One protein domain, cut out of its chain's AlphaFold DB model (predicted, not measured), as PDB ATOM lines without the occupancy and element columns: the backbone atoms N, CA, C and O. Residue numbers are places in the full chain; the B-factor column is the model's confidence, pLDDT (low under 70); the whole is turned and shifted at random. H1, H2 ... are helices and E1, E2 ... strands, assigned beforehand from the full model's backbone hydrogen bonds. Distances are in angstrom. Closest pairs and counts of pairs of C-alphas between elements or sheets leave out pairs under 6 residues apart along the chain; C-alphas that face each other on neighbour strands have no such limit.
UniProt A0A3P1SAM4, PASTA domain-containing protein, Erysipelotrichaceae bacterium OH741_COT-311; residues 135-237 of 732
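AT A GLANCE: This is residues 135 to 237 of the 732 residues of the protein "PASTA domain-containing protein" of Erysipelotrichaceae bacterium OH741_COT-311 (UniProt A0A3P1SAM4). A three-stranded sheet, E5, E8 and E6, has the one helix H1 over one face; a two-stranded ribbon, E1 and E3, lies past the sheet's edge strand E5, and a small strand pair, E4 and E7, lies off the end where E6 ends and E8 begins. Between E1 and E3 the chain swings out in an arm whose residues 150 to 157, with E2 among them, stick out from the flat whole. The printed part has 103 residues, with eight named strands and one named helix in the order E1 E2 E3 E4 H1 E5 E6 E7 E8; the larger sheet runs E5, E8, E6 and is mixed. The class is mixed, helices and strands, though under half of the residues are in named elements. The whole is compact, with a radius of gyration of the C-alphas of 14.8 A, and spans 45 by 39 by 16 A.

IN THESE COORDINATES: Find C-alpha 144 at (-56.919, 31.699, -20.210), where E1 begins; it runs to residue 147. E2 is residues 153 to 155, and E3, residues 160 to 165, is 16.3 A long. Go on to E4, residues 174 to 176, then find C-alpha 185 at (-40.315, 23.868, -10.590), from where H1 runs 14.4 A to residue 194. E5 is residues 198 to 204, 20.3 A long; E6 is residues 214 to 218, 11.0 A; E7 is residues 224 to 226. E8, residues 230 to 236, covers 19.7 A and ends at C-alpha 236, (-30.040, 23.142, -13.756).

HOW THE PARTS SIT: Look first at E8, the inner strand. E5 is its parallel neighbour at 25 degrees, with N 200 and O 231 at 2.9 A, and E6 its antiparallel neighbour at 163 degrees, with N 218 and O 232 at 2.8 A. H1 is on this sheet, the two making two layers, a helix on one face of a sheet; it lies over E5 and E8 at a height over the sheet of 9.7 A and runs along the strands, at 8 degrees to E5 on the local plane. The closest C-alphas of H1 and E5, those of Ala 192 and Ser 198, are 6.3 A apart. In H1 every O i to N i+4 pair is within hydrogen-bond range. E3 and E5 are near each other. E1 and E3 are antiparallel at 155 degrees, with N 145 and O 163 at 2.8 A. E4 and E7 are antiparallel at 135 degrees, with N 225 and O 175 at 2.8 A. E2 pairs with no named strand.

THE WHOLE: The C-alphas farthest apart, those of Glu 138 and Asp 207, are 45.1 A apart. The printed part has no cut, and no link is long. Without residues 150 to 157, which stand free, the body spans 45 by 33 by 16 A. The mean pLDDT of the printed part is 86.5; look for low confidence, under 70, at residues 169 to 171.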
ATOM      1  N   PRO A 135     -51.154  39.935 -15.004       79.38
ATOM      2  CA  PRO A 135     -52.215  40.915 -14.793       79.38
ATOM      3  C   PRO A 135     -53.036  41.126 -16.069       79.38
ATOM      4  O   PRO A 135     -52.470  41.360 -17.138       79.38
ATOM      5  N   HIS A 136     -54.364  41.058 -15.963       84.88
ATOM      6  CA  HIS A 136     -55.278  41.332 -17.073       84.88
ATOM      7  C   HIS A 136     -56.546  42.001 -16.542       84.88
ATOM      8  O   HIS A 136     -57.149  41.500 -15.597       84.88
ATOM      9  N   GLN A 137     -56.945  43.125 -17.145       81.62
ATOM     10  CA  GLN A 137     -58.122  43.898 -16.720       81.62
ATOM     11  C   GLN A 137     -59.438  43.262 -17.190       81.62
ATOM     12  O   GLN A 137     -60.395  43.187 -16.432       81.62
ATOM     13  N   GLU A 138     -59.479  42.772 -18.431       85.81
ATOM     14  CA  GLU A 138     -60.729  42.318 -19.070       85.81
ATOM     15  C   GLU A 138     -61.049  40.827 -18.863       85.81
ATOM     16  O   GLU A 138     -62.160  40.384 -19.139       85.81
ATOM     17  N   ILE A 139     -60.076  40.030 -18.409       86.44
ATOM     18  CA  ILE A 139     -60.197  38.569 -18.317       86.44
ATOM     19  C   ILE A 139     -60.221  38.196 -16.842       86.44
ATOM     20  O   ILE A 139     -59.261  38.459 -16.116       86.44
ATOM     21  N   ALA A 140     -61.309  37.557 -16.411       85.69
ATOM     22  CA  ALA A 140     -61.501  37.137 -15.030       85.69
ATOM     23  C   ALA A 140     -60.346  36.254 -14.520       85.69
ATOM     24  O   ALA A 140     -59.781  35.437 -15.254       85.69
ATOM     25  N   LYS A 141     -60.013  36.402 -13.234       84.00
ATOM     26  CA  LYS A 141     -58.933  35.657 -12.577       84.00
ATOM     27  C   LYS A 141     -59.084  34.140 -12.777       84.00
ATOM     28  O   LYS A 141     -60.159  33.584 -12.576       84.00
ATOM     29  N   GLY A 142     -57.993  33.469 -13.147       82.81
ATOM     30  CA  GLY A 142     -57.949  32.018 -13.373       82.81
ATOM     31  C   GLY A 142     -58.411  31.544 -14.761       82.81
ATOM     32  O   GLY A 142     -58.441  30.334 -15.000       82.81
ATOM     33  N   LYS A 143     -58.756  32.462 -15.676       89.12
ATOM     34  CA  LYS A 143     -59.075  32.161 -17.084       89.12
ATOM     35  C   LYS A 143     -57.864  32.314 -18.007       89.12
ATOM     36  O   LYS A 143     -56.908  33.024 -17.692       89.12
ATOM     37  N   PHE A 144     -57.920  31.633 -19.148       93.31
ATOM     38  CA  PHE A 144     -56.919  31.699 -20.210       93.31
ATOM     39  C   PHE A 144     -56.752  33.112 -20.783       93.31
ATOM     40  O   PHE A 144     -57.731  33.828 -20.974       93.31
ATOM     41  N   VAL A 145     -55.511  33.482 -21.110       90.88
ATOM     42  CA  VAL A 145     -55.193  34.702 -21.869       90.88
ATOM     43  C   VAL A 145     -54.575  34.358 -23.224       90.88
ATOM     44  O   VAL A 145     -55.034  34.863 -24.245       90.88
ATOM     45  N   LYS A 146     -53.524  33.526 -23.252       92.19
ATOM     46  CA  LYS A 146     -52.825  33.130 -24.489       92.19
ATOM     47  C   LYS A 146     -51.899  31.926 -24.292       92.19
ATOM     48  O   LYS A 146     -51.569  31.560 -23.164       92.19
ATOM     49  N   LEU A 147     -51.415  31.387 -25.410       92.50
ATOM     50  CA  LEU A 147     -50.204  30.567 -25.477       92.50
ATOM     51  C   LEU A 147     -49.022  31.395 -26.018       92.50
ATOM     52  O   LEU A 147     -49.207  32.482 -26.570       92.50
ATOM     53  N   ASN A 148     -47.802  30.871 -25.899       90.00
ATOM     54  CA  ASN A 148     -46.617  31.371 -26.613       90.00
ATOM     55  C   ASN A 148     -46.554  30.966 -28.096       90.00
ATOM     56  O   ASN A 148     -45.737  31.515 -28.833       90.00
ATOM     57  N   ILE A 149     -47.376  30.005 -28.515       88.12
ATOM     58  CA  ILE A 149     -47.443  29.491 -29.886       88.12
ATOM     59  C   ILE A 149     -48.627  30.094 -30.650       88.12
ATOM     60  O   ILE A 149     -49.637  30.470 -30.055       88.12
ATOM     61  N   THR A 150     -48.489  30.206 -31.972       77.88
ATOM     62  CA  THR A 150     -49.409  30.956 -32.851       77.88
ATOM     63  C   THR A 150     -50.117  30.102 -33.910       77.88
ATOM     64  O   THR A 150     -50.891  30.639 -34.699       77.88
ATOM     65  N   GLY A 151     -49.846  28.795 -33.960       82.62
ATOM     66  CA  GLY A 151     -50.484  27.854 -34.884       82.62
ATOM     67  C   GLY A 151     -51.557  26.996 -34.212       82.62
ATOM     68  O   GLY A 151     -51.568  26.853 -32.995       82.62
ATOM     69  N   ASN A 152     -52.418  26.369 -35.017       88.31
ATOM     70  CA  ASN A 152     -53.488  25.479 -34.537       88.31
ATOM     71  C   ASN A 152     -52.987  24.083 -34.120       88.31
ATOM     72  O   ASN A 152     -53.774  23.273 -33.646       88.31
ATOM     73  N   GLN A 153     -51.705  23.784 -34.323       92.00
ATOM     74  CA  GLN A 153     -51.069  22.522 -33.955       92.00
ATOM     75  C   GLN A 153     -49.770  22.796 -33.208       92.00
ATOM     76  O   GLN A 153     -49.057  23.747 -33.533       92.00
ATOM     77  N   ALA A 154     -49.443  21.920 -32.263       91.88
ATOM     78  CA  ALA A 154     -48.178  21.930 -31.538       91.88
ATOM     79  C   ALA A 154     -47.597  20.519 -31.454       91.88
ATOM     80  O   ALA A 154     -48.341  19.533 -31.461       91.88
ATOM     81  N   LYS A 155     -46.271  20.398 -31.345       92.25
ATOM     82  CA  LYS A 155     -45.646  19.100 -31.036       92.25
ATOM     83  C   LYS A 155     -45.729  18.822 -29.541       92.25
ATOM     84  O   LYS A 155     -45.523  19.726 -28.740       92.25
ATOM     85  N   ARG A 156     -45.903  17.563 -29.136       90.00
ATOM     86  CA  ARG A 156     -45.918  17.176 -27.705       90.00
ATOM     87  C   ARG A 156     -44.671  17.591 -26.909       90.00
ATOM     88  O   ARG A 156     -44.764  17.835 -25.709       90.00
ATOM     89  N   SER A 157     -43.515  17.670 -27.569       82.81
ATOM     90  CA  SER A 157     -42.245  18.152 -26.999       82.81
ATOM     91  C   SER A 157     -41.963  19.645 -27.193       82.81
ATOM     92  O   SER A 157     -40.886  20.120 -26.831       82.81
ATOM     93  N   GLU A 158     -42.903  20.392 -27.768       87.00
ATOM     94  CA  GLU A 158     -42.833  21.845 -27.853       87.00
ATOM     95  C   GLU A 158     -43.048  22.459 -26.466       87.00
ATOM     96  O   GLU A 158     -43.866  21.978 -25.683       87.00
ATOM     97  N   VAL A 159     -42.287  23.507 -26.142       83.50
ATOM     98  CA  VAL A 159     -42.385  24.166 -24.833       83.50
ATOM     99  C   VAL A 159     -43.620  25.055 -24.838       83.50
ATOM    100  O   VAL A 159     -43.615  26.125 -25.453       83.50
ATOM    101  N   ILE A 160     -44.670  24.622 -24.145       88.88
ATOM    102  CA  ILE A 160     -45.931  25.353 -24.050       88.88
ATOM    103  C   ILE A 160     -45.907  26.250 -22.815       88.88
ATOM    104  O   ILE A 160     -45.782  25.779 -21.685       88.88
ATOM    105  N   LEU A 161     -46.077  27.552 -23.025       85.81
ATOM    106  CA  LEU A 161     -46.293  28.536 -21.969       85.81
ATOM    107  C   LEU A 161     -47.744  29.014 -22.033       85.81
ATOM    108  O   LEU A 161     -48.136  29.697 -22.978       85.81
ATOM    109  N   VAL A 162     -48.529  28.643 -21.024       90.00
ATOM    110  CA  VAL A 162     -49.929  29.039 -20.853       90.00
ATOM    111  C   VAL A 162     -49.981  30.287 -19.977       90.00
ATOM    112  O   VAL A 162     -49.651  30.221 -18.793       90.00
ATOM    113  N   SER A 163     -50.413  31.416 -20.533       88.19
ATOM    114  CA  SER A 163     -50.666  32.632 -19.758       88.19
ATOM    115  C   SER A 163     -52.099  32.612 -19.211       88.19
ATOM    116  O   SER A 163     -53.062  32.569 -19.982       88.19
ATOM    117  N   ILE A 164     -52.244  32.671 -17.887       87.75
ATOM    118  CA  ILE A 164     -53.515  32.727 -17.146       87.75
ATOM    119  C   ILE A 164     -53.678  34.119 -16.518       87.75
ATOM    120  O   ILE A 164     -52.701  34.715 -16.057       87.75
ATOM    121  N   SER A 165     -54.901  34.650 -16.469       87.00
ATOM    122  CA  SER A 165     -55.172  35.945 -15.837       87.00
ATOM    123  C   SER A 165     -55.024  35.865 -14.316       87.00
ATOM    124  O   SER A 165     -55.656  35.037 -13.653       87.00
ATOM    125  N   ALA A 166     -54.231  36.773 -13.750       78.25
ATOM    126  CA  ALA A 166     -54.135  37.002 -12.310       78.25
ATOM    127  C   ALA A 166     -55.281  37.881 -11.757       78.25
ATOM    128  O   ALA A 166     -55.453  37.958 -10.538       78.25
ATOM    129  N   GLY A 167     -56.060  38.529 -12.635       78.81
ATOM    130  CA  GLY A 167     -56.907  39.679 -12.298       78.81
ATOM    131  C   GLY A 167     -56.090  40.939 -11.973       78.81
ATOM    132  O   GLY A 167     -54.872  40.972 -12.174       78.81
ATOM    133  N   THR A 168     -56.757  41.977 -11.461       74.56
ATOM    134  CA  THR A 168     -56.130  43.261 -11.081       74.56
ATOM    135  C   THR A 168     -56.209  43.605  -9.600       74.56
ATOM    136  O   THR A 168     -55.395  44.388  -9.118       74.56
ATOM    137  N   ASP A 169     -57.119  42.980  -8.857       69.12
ATOM    138  CA  ASP A 169     -57.552  43.386  -7.505       69.12
ATOM    139  C   ASP A 169     -56.502  43.134  -6.405       69.12
ATOM    140  O   ASP A 169     -56.769  43.213  -5.207       69.12
ATOM    141  N   SER A 170     -55.293  42.742  -6.799       62.94
ATOM    142  CA  SER A 170     -54.169  42.445  -5.913       62.94
ATOM    143  C   SER A 170     -52.822  42.722  -6.584       62.94
ATOM    144  O   SER A 170     -51.841  42.079  -6.226       62.94
ATOM    145  N   VAL A 171     -52.756  43.610  -7.584       69.69
ATOM    146  CA  VAL A 171     -51.520  43.982  -8.307       69.69
ATOM    147  C   VAL A 171     -50.858  45.191  -7.640       69.69
ATOM    148  O   VAL A 171     -51.547  46.104  -7.193       69.69
ATOM    149  N   GLY A 172     -49.524  45.219  -7.576       74.75
ATOM    150  CA  GLY A 172     -48.768  46.342  -7.002       74.75
ATOM    151  C   GLY A 172     -48.522  46.273  -5.488       74.75
ATOM    152  O   GLY A 172     -47.860  47.157  -4.950       74.75
ATOM    153  N   LEU A 173     -48.999  45.233  -4.797       82.81
ATOM    154  CA  LEU A 173     -48.751  45.029  -3.365       82.81
ATOM    155  C   LEU A 173     -47.307  44.547  -3.136       82.81
ATOM    156  O   LEU A 173     -46.827  43.723  -3.917       82.81
ATOM    157  N   PRO A 174     -46.604  45.011  -2.087       86.88
ATOM    158  CA  PRO A 174     -45.228  44.602  -1.822       86.88
ATOM    159  C   PRO A 174     -45.142  43.123  -1.429       86.88
ATOM    160  O   PRO A 174     -45.910  42.641  -0.596       86.88
ATOM    161  N   ILE A 175     -44.168  42.415  -1.996       90.75
ATOM    162  CA  ILE A 175     -43.866  41.013  -1.698       90.75
ATOM    163  C   ILE A 175     -42.355  40.772  -1.691       90.75
ATOM    164  O   ILE A 175     -41.625  41.325  -2.510       90.75
ATOM    165  N   ILE A 176     -41.878  39.926  -0.779       92.88
ATOM    166  CA  ILE A 176     -40.484  39.474  -0.741       92.88
ATOM    167  C   ILE A 176     -40.352  38.177  -1.543       92.88
ATOM    168  O   ILE A 176     -41.116  37.234  -1.325       92.88
ATOM    169  N   ILE A 177     -39.387  38.115  -2.462       94.31
ATOM    170  CA  ILE A 177     -39.108  36.906  -3.249       94.31
ATOM    171  C   ILE A 177     -38.331  35.893  -2.381       94.31
ATOM    172  O   ILE A 177     -37.244  36.231  -1.914       94.31
ATOM    173  N   PRO A 178     -38.821  34.656  -2.162       94.00
ATOM    174  CA  PRO A 178     -38.076  33.628  -1.430       94.00
ATOM    175  C   PRO A 178     -36.763  33.227  -2.112       94.00
ATOM    176  O   PRO A 178     -36.567  33.453  -3.307       94.00
ATOM    177  N   ASP A 179     -35.888  32.552  -1.365       95.50
ATOM    178  CA  ASP A 179     -34.814  31.761  -1.968       95.50
ATOM    179  C   ASP A 179     -35.395  30.463  -2.553       95.50
ATOM    180  O   ASP A 179     -35.890  29.600  -1.825       95.50
ATOM    181  N   PHE A 180     -35.349  30.327  -3.877       95.62
ATOM    182  CA  PHE A 180     -35.840  29.153  -4.593       95.62
ATOM    183  C   PHE A 180     -34.779  28.067  -4.794       95.62
ATOM    184  O   PHE A 180     -35.096  27.043  -5.399       95.62
ATOM    185  N   LYS A 181     -33.546  28.231  -4.294       92.19
ATOM    186  CA  LYS A 181     -32.432  27.278  -4.468       92.19
ATOM    187  C   LYS A 181     -32.824  25.820  -4.217       92.19
ATOM    188  O   LYS A 181     -32.455  24.939  -4.995       92.19
ATOM    189  N   ASP A 182     -33.607  25.579  -3.167       88.12
ATOM    190  CA  ASP A 182     -34.068  24.244  -2.780       88.12
ATOM    191  C   ASP A 182     -35.462  23.862  -3.298       88.12
ATOM    192  O   ASP A 182     -35.857  22.697  -3.184       88.12
ATOM    193  N   PHE A 183     -36.189  24.787  -3.917       90.19
ATOM    194  CA  PHE A 183     -37.526  24.536  -4.445       90.19
ATOM    195  C   PHE A 183     -37.452  23.741  -5.763       90.19
ATOM    196  O   PHE A 183     -36.476  23.813  -6.507       90.19
ATOM    197  N   THR A 184     -38.505  22.977  -6.062       87.31
ATOM    198  CA  THR A 184     -38.718  22.374  -7.389       87.31
ATOM    199  C   THR A 184     -39.476  23.344  -8.306       87.31
ATOM    200  O   THR A 184     -40.056  24.319  -7.820       87.31
ATOM    201  N   LYS A 185     -39.527  23.073  -9.621       85.81
ATOM    202  CA  LYS A 185     -40.315  23.868 -10.590       85.81
ATOM    203  C   LYS A 185     -41.766  24.036 -10.110       85.81
ATOM    204  O   LYS A 185     -42.288  25.148 -10.092       85.81
ATOM    205  N   GLU A 186     -42.359  22.951  -9.620       83.62
ATOM    206  CA  GLU A 186     -43.736  22.865  -9.127       83.62
ATOM    207  C   GLU A 186     -43.933  23.708  -7.859       83.62
ATOM    208  O   GLU A 186     -44.894  24.471  -7.776       83.62
ATOM    209  N   ASN A 187     -43.002  23.645  -6.899       87.06
ATOM    210  CA  ASN A 187     -43.068  24.454  -5.675       87.06
ATOM    211  C   ASN A 187     -42.970  25.958  -5.978       87.06
ATOM    212  O   ASN A 187     -43.670  26.761  -5.360       87.06
ATOM    213  N   ILE A 188     -42.133  26.351  -6.945       90.31
ATOM    214  CA  ILE A 188     -42.006  27.751  -7.381       90.31
ATOM    215  C   ILE A 188     -43.287  28.203  -8.095       90.31
ATOM    216  O   ILE A 188     -43.768  29.307  -7.847       90.31
ATOM    217  N   GLN A 189     -43.883  27.355  -8.941       85.56
ATOM    218  CA  GLN A 189     -45.171  27.637  -9.589       85.56
ATOM    219  C   GLN A 189     -46.316  27.761  -8.576       85.56
ATOM    220  O   GLN A 189     -47.130  28.677  -8.691       85.56
ATOM    221  N   ALA A 190     -46.364  26.892  -7.564       84.56
ATOM    222  CA  ALA A 190     -47.348  26.953  -6.486       84.56
ATOM    223  C   ALA A 190     -47.186  28.222  -5.634       84.56
ATOM    224  O   ALA A 190     -48.176  28.892  -5.333       84.56
ATOM    225  N   TRP A 191     -45.948  28.607  -5.301       89.19
ATOM    226  CA  TRP A 191     -45.673  29.890  -4.649       89.19
ATOM    227  C   TRP A 191     -46.127  31.068  -5.520       89.19
ATOM    228  O   TRP A 191     -46.832  31.951  -5.031       89.19
ATOM    229  N   ALA A 192     -45.785  31.064  -6.811       86.31
ATOM    230  CA  ALA A 192     -46.128  32.144  -7.732       86.31
ATOM    231  C   ALA A 192     -47.651  32.301  -7.880       86.31
ATOM    232  O   ALA A 192     -48.164  33.417  -7.808       86.31
ATOM    233  N   LYS A 193     -48.383  31.181  -7.972       79.94
ATOM    234  CA  LYS A 193     -49.852  31.132  -7.988       79.94
ATOM    235  C   LYS A 193     -50.468  31.771  -6.745       79.94
ATOM    236  O   LYS A 193     -51.275  32.689  -6.867       79.94
ATOM    237  N   THR A 194     -50.067  31.313  -5.558       84.25
ATOM    238  CA  THR A 194     -50.581  31.806  -4.265       84.25
ATOM    239  C   THR A 194     -50.367  33.311  -4.093       84.25
ATOM    240  O   THR A 194     -51.186  33.986  -3.478       84.25
ATOM    241  N   ASN A 195     -49.294  33.846  -4.678       84.44
ATOM    242  CA  ASN A 195     -48.879  35.238  -4.526       84.44
ATOM    243  C   ASN A 195     -49.212  36.141  -5.733       84.44
ATOM    244  O   ASN A 195     -48.771  37.287  -5.777       84.44
ATOM    245  N   ASN A 196     -49.990  35.657  -6.711       79.25
ATOM    246  CA  ASN A 196     -50.323  36.380  -7.951       79.25
ATOM    247  C   ASN A 196     -49.082  36.899  -8.720       79.25
ATOM    248  O   ASN A 196     -49.083  38.014  -9.243       79.25
ATOM    249  N   MET A 197     -48.008  36.111  -8.774       84.06
ATOM    250  CA  MET A 197     -46.754  36.430  -9.471       84.06
ATOM    251  C   MET A 197     -46.653  35.661 -10.793       84.06
ATOM    252  O   MET A 197     -47.024  34.486 -10.862       84.06
ATOM    253  N   SER A 198     -46.069  36.261 -11.833       80.94
ATOM    254  CA  SER A 198     -45.636  35.481 -13.000       80.94
ATOM    255  C   SER A 198     -44.332  34.757 -12.675       80.94
ATOM    256  O   SER A 198     -43.434  35.336 -12.066       80.94
ATOM    257  N   VAL A 199     -44.158  33.535 -13.176       85.00
ATOM    258  CA  VAL A 199     -42.848  32.875 -13.214       85.00
ATOM    259  C   VAL A 199     -42.548  32.391 -14.626       85.00
ATOM    260  O   VAL A 199     -43.441  31.978 -15.360       85.00
ATOM    261  N   SER A 200     -41.283  32.472 -15.018       83.50
ATOM    262  CA  SER A 200     -40.771  31.950 -16.282       83.50
ATOM    263  C   SER A 200     -39.506  31.142 -16.023       83.50
ATOM    264  O   SER A 200     -38.627  31.591 -15.285       83.50
ATOM    265  N   PHE A 201     -39.424  29.953 -16.621       84.56
ATOM    266  CA  PHE A 201     -38.308  29.032 -16.438       84.56
ATOM    267  C   PHE A 201     -37.456  28.945 -17.700       84.56
ATOM    268  O   PHE A 201     -37.965  28.893 -18.817       84.56
ATOM    269  N   THR A 202     -36.147  28.883 -17.503       84.00
ATOM    270  CA  THR A 202     -35.156  28.492 -18.513       84.00
ATOM    271  C   THR A 202     -34.271  27.394 -17.923       84.00
ATOM    272  O   THR A 202     -34.380  27.096 -16.733       84.00
ATOM    273  N   SER A 203     -33.424  26.751 -18.729       81.19
ATOM    274  CA  SER A 203     -32.488  25.744 -18.217       81.19
ATOM    275  C   SER A 203     -31.089  25.889 -18.800       81.19
ATOM    276  O   SER A 203     -30.932  26.188 -19.983       81.19
ATOM    277  N   GLU A 204     -30.081  25.647 -17.965       82.44
ATOM    278  CA  GLU A 204     -28.665  25.657 -18.345       82.44
ATOM    279  C   GLU A 204     -27.923  24.453 -17.752       82.44
ATOM    280  O   GLU A 204     -28.447  23.750 -16.886       82.44
ATOM    281  N   ALA A 205     -26.728  24.140 -18.252       81.19
ATOM    282  CA  ALA A 205     -25.920  23.049 -17.707       81.19
ATOM    283  C   ALA A 205     -25.079  23.563 -16.533       81.19
ATOM    284  O   ALA A 205     -24.334  24.528 -16.696       81.19
ATOM    285  N   SER A 206     -25.146  22.893 -15.384       83.56
ATOM    286  CA  SER A 206     -24.348  23.233 -14.205       83.56
ATOM    287  C   SER A 206     -23.594  22.012 -13.706       83.56
ATOM    288  O   SER A 206     -24.170  20.955 -13.461       83.56
ATOM    289  N   ASP A 207     -22.283  22.165 -13.537       82.25
ATOM    290  CA  ASP A 207     -21.415  21.076 -13.098       82.25
ATOM    291  C   ASP A 207     -21.442  20.895 -11.557       82.25
ATOM    292  O   ASP A 207     -20.880  19.922 -11.053       82.25
ATOM    293  N   SER A 208     -22.115  21.800 -10.820       85.25
ATOM    294  CA  SER A 208     -22.229  21.821  -9.349       85.25
ATOM    295  C   SER A 208     -23.666  21.810  -8.798       85.25
ATOM    296  O   SER A 208     -23.859  21.424  -7.646       85.25
ATOM    297  N   ILE A 209     -24.675  22.206  -9.583       84.62
ATOM    298  CA  ILE A 209     -26.090  22.229  -9.165       84.62
ATOM    299  C   ILE A 209     -26.829  21.016  -9.747       84.62
ATOM    300  O   ILE A 209     -26.814  20.796 -10.959       84.62
ATOM    301  N   ALA A 210     -27.499  20.242  -8.890       83.69
ATOM    302  CA  ALA A 210     -28.253  19.048  -9.284       83.69
ATOM    303  C   ALA A 210     -29.395  19.345 -10.279       83.69
ATOM    304  O   ALA A 210     -29.995  20.417 -10.241       83.69
ATOM    305  N   GLU A 211     -29.700  18.378 -11.152       83.00
ATOM    306  CA  GLU A 211     -30.791  18.450 -12.141       83.00
ATOM    307  C   GLU A 211     -32.122  18.852 -11.467       83.00
ATOM    308  O   GLU A 211     -32.491  18.310 -10.426       83.00
ATOM    309  N   GLY A 212     -32.822  19.840 -12.033       83.06
ATOM    310  CA  GLY A 212     -34.095  20.366 -11.523       83.06
ATOM    311  C   GLY A 212     -34.002  21.416 -10.406       83.06
ATOM    312  O   GLY A 212     -35.028  22.006 -10.071       83.06
ATOM    313  N   LYS A 213     -32.816  21.696  -9.846       89.50
ATOM    314  CA  LYS A 213     -32.608  22.760  -8.840       89.50
ATOM    315  C   LYS A 213     -32.293  24.111  -9.484       89.50
ATOM    316  O   LYS A 213     -31.821  24.168 -10.619       89.50
ATOM    317  N   VAL A 214     -32.540  25.203  -8.765       93.25
ATOM    318  CA  VAL A 214     -32.320  26.569  -9.270       93.25
ATOM    319  C   VAL A 214     -30.824  26.906  -9.303       93.25
ATOM    320  O   VAL A 214     -30.133  26.799  -8.293       93.25
ATOM    321  N   VAL A 215     -30.332  27.336 -10.468       91.75
ATOM    322  CA  VAL A 215     -28.982  27.904 -10.648       91.75
ATOM    323  C   VAL A 215     -28.999  29.406 -10.379       91.75
ATOM    324  O   VAL A 215     -28.103  29.927  -9.720       91.75
ATOM    325  N   SER A 216     -30.031  30.109 -10.856       94.38
ATOM    326  CA  SER A 216     -30.232  31.532 -10.575       94.38
ATOM    327  C   SER A 216     -31.706  31.942 -10.637       94.38
ATOM    328  O   SER A 216     -32.529  31.301 -11.294       94.38
ATOM    329  N   GLN A 217     -32.038  33.033  -9.948       96.19
ATOM    330  CA  GLN A 217     -33.357  33.663  -9.963       96.19
ATOM    331  C   GLN A 217     -33.229  35.187 -10.087       96.19
ATOM    332  O   GLN A 217     -32.233  35.770  -9.655       96.19
ATOM    333  N   ASN A 218     -34.246  35.821 -10.665       93.75
ATOM    334  CA  ASN A 218     -34.378  37.272 -10.748       93.75
ATOM    335  C   ASN A 218     -35.862  37.681 -10.597       93.75
ATOM    336  O   ASN A 218     -36.652  37.270 -11.453       93.75
ATOM    337  N   PRO A 219     -36.257  38.517  -9.615       93.69
ATOM    338  CA  PRO A 219     -35.404  39.174  -8.616       93.69
ATOM    339  C   PRO A 219     -34.667  38.189  -7.695       93.69
ATOM    340  O   PRO A 219     -34.998  36.997  -7.644       93.69
ATOM    341  N   LYS A 220     -33.615  38.664  -7.028       94.06
ATOM    342  CA  LYS A 220     -32.768  37.847  -6.151       94.06
ATOM    343  C   LYS A 220     -33.541  37.398  -4.908       94.06
ATOM    344  O   LYS A 220     -34.588  37.944  -4.564       94.06
ATOM    345  N   ALA A 221     -33.012  36.389  -4.224       93.06
ATOM    346  CA  ALA A 221     -33.567  35.934  -2.955       93.06
ATOM    347  C   ALA A 221     -33.614  37.081  -1.930       93.06
ATOM    348  O   ALA A 221     -32.644  37.825  -1.772       93.06
ATOM    349  N   ASN A 222     -34.740  37.193  -1.229       91.81
ATOM    350  CA  ASN A 222     -35.100  38.246  -0.276       91.81
ATOM    351  C   ASN A 222     -35.216  39.670  -0.860       91.81
ATOM    352  O   ASN A 222     -35.363  40.630  -0.104       91.81
ATOM    353  N   GLU A 223     -35.186  39.831  -2.185       94.31
ATOM    354  CA  GLU A 223     -35.419  41.122  -2.835       94.31
ATOM    355  C   GLU A 223     -36.915  41.482  -2.803       94.31
ATOM    356  O   GLU A 223     -37.788  40.616  -2.931       94.31
ATOM    357  N   ALA A 224     -37.218  42.770  -2.620       90.88
ATOM    358  CA  ALA A 224     -38.583  43.271  -2.673       90.88
ATOM    359  C   ALA A 224     -39.067  43.378  -4.126       90.88
ATOM    360  O   ALA A 224     -38.365  43.863  -5.012       90.88
ATOM    361  N   SER A 225     -40.299  42.950  -4.359       91.69
ATOM    362  CA  SER A 225     -41.007  43.028  -5.631       91.69
ATOM    363  C   SER A 225     -42.455  43.451  -5.376       91.69
ATOM    364  O   SER A 225     -42.858  43.677  -4.234       91.69
ATOM    365  N   THR A 226     -43.250  43.552  -6.434       88.06
ATOM    366  CA  THR A 226     -44.693  43.781  -6.336       88.06
ATOM    367  C   THR A 226     -45.470  42.641  -6.976       88.06
ATOM    368  O   THR A 226     -45.054  42.085  -7.995       88.06
ATOM    369  N   THR A 227     -46.621  42.303  -6.404       82.75
ATOM    370  CA  THR A 227     -47.563  41.339  -6.983       82.75
ATOM    371  C   THR A 227     -47.938  41.719  -8.419       82.75
ATOM    372  O   THR A 227     -48.081  42.896  -8.757       82.75
ATOM    373  N   GLY A 228     -48.073  40.718  -9.291       77.75
ATOM    374  CA  GLY A 228     -48.190  40.897 -10.742       77.75
ATOM    375  C   GLY A 228     -46.852  41.032 -11.488       77.75
ATOM    376  O   GLY A 228     -46.849  40.976 -12.717       77.75
ATOM    377  N   SER A 229     -45.718  41.162 -10.787       85.19
ATOM    378  CA  SER A 229     -44.382  41.138 -11.401       85.19
ATOM    379  C   SER A 229     -43.963  39.732 -11.848       85.19
ATOM    380  O   SER A 229     -44.498  38.717 -11.392       85.19
ATOM    381  N   LYS A 230     -42.954  39.665 -12.730       86.94
ATOM    382  CA  LYS A 230     -42.404  38.410 -13.266       86.94
ATOM    383  C   LYS A 230     -41.073  38.021 -12.627       86.94
ATOM    384  O   LYS A 230     -40.080  38.732 -12.761       86.94
ATOM    385  N   VAL A 231     -41.037  36.819 -12.059       91.00
ATOM    386  CA  VAL A 231     -39.815  36.104 -11.681       91.00
ATOM    387  C   VAL A 231     -39.267  35.335 -12.892       91.00
ATOM    388  O   VAL A 231     -40.000  34.648 -13.612       91.00
ATOM    389  N   LYS A 232     -37.960  35.421 -13.119       91.94
ATOM    390  CA  LYS A 232     -37.207  34.547 -14.028       91.94
ATOM    391  C   LYS A 232     -36.401  33.563 -13.192       91.94
ATOM    392  O   LYS A 232     -35.714  33.985 -12.267       91.94
ATOM    393  N   VAL A 233     -36.470  32.282 -13.524       92.56
ATOM    394  CA  VAL A 233     -35.731  31.210 -12.848       92.56
ATOM    395  C   VAL A 233     -34.958  30.409 -13.889       92.56
ATOM    396  O   VAL A 233     -35.507  30.016 -14.920       92.56
ATOM    397  N   VAL A 234     -33.682  30.155 -13.622       91.44
ATOM    398  CA  VAL A 234     -32.842  29.261 -14.420       91.44
ATOM    399  C   VAL A 234     -32.653  27.969 -13.634       91.44
ATOM    400  O   VAL A 234     -32.106  27.983 -12.532       91.44
ATOM    401  N   LEU A 235     -33.139  26.857 -14.178       89.31
ATOM    402  CA  LEU A 235     -33.011  25.524 -13.592       89.31
ATOM    403  C   LEU A 235     -31.778  24.806 -14.147       89.31
ATOM    404  O   LEU A 235     -31.437  24.925 -15.324       89.31
ATOM    405  N   SER A 236     -31.131  23.999 -13.316       87.88
ATOM    406  CA  SER A 236     -30.040  23.142 -13.756       87.88
ATOM    407  C   SER A 236     -30.597  21.976 -14.567       87.88
ATOM    408  O   SER A 236     -31.448  21.219 -14.101       87.88
ATOM    409  N   SER A 237     -30.059  21.784 -15.765       78.62
ATOM    410  CA  SER A 237     -30.199  20.555 -16.559       78.62
ATOM    411  C   SER A 237     -29.185  19.472 -16.152       78.62
ATOM    412  O   SER A 237     -29.012  18.480 -16.857       78.62
TER     413      SER A 237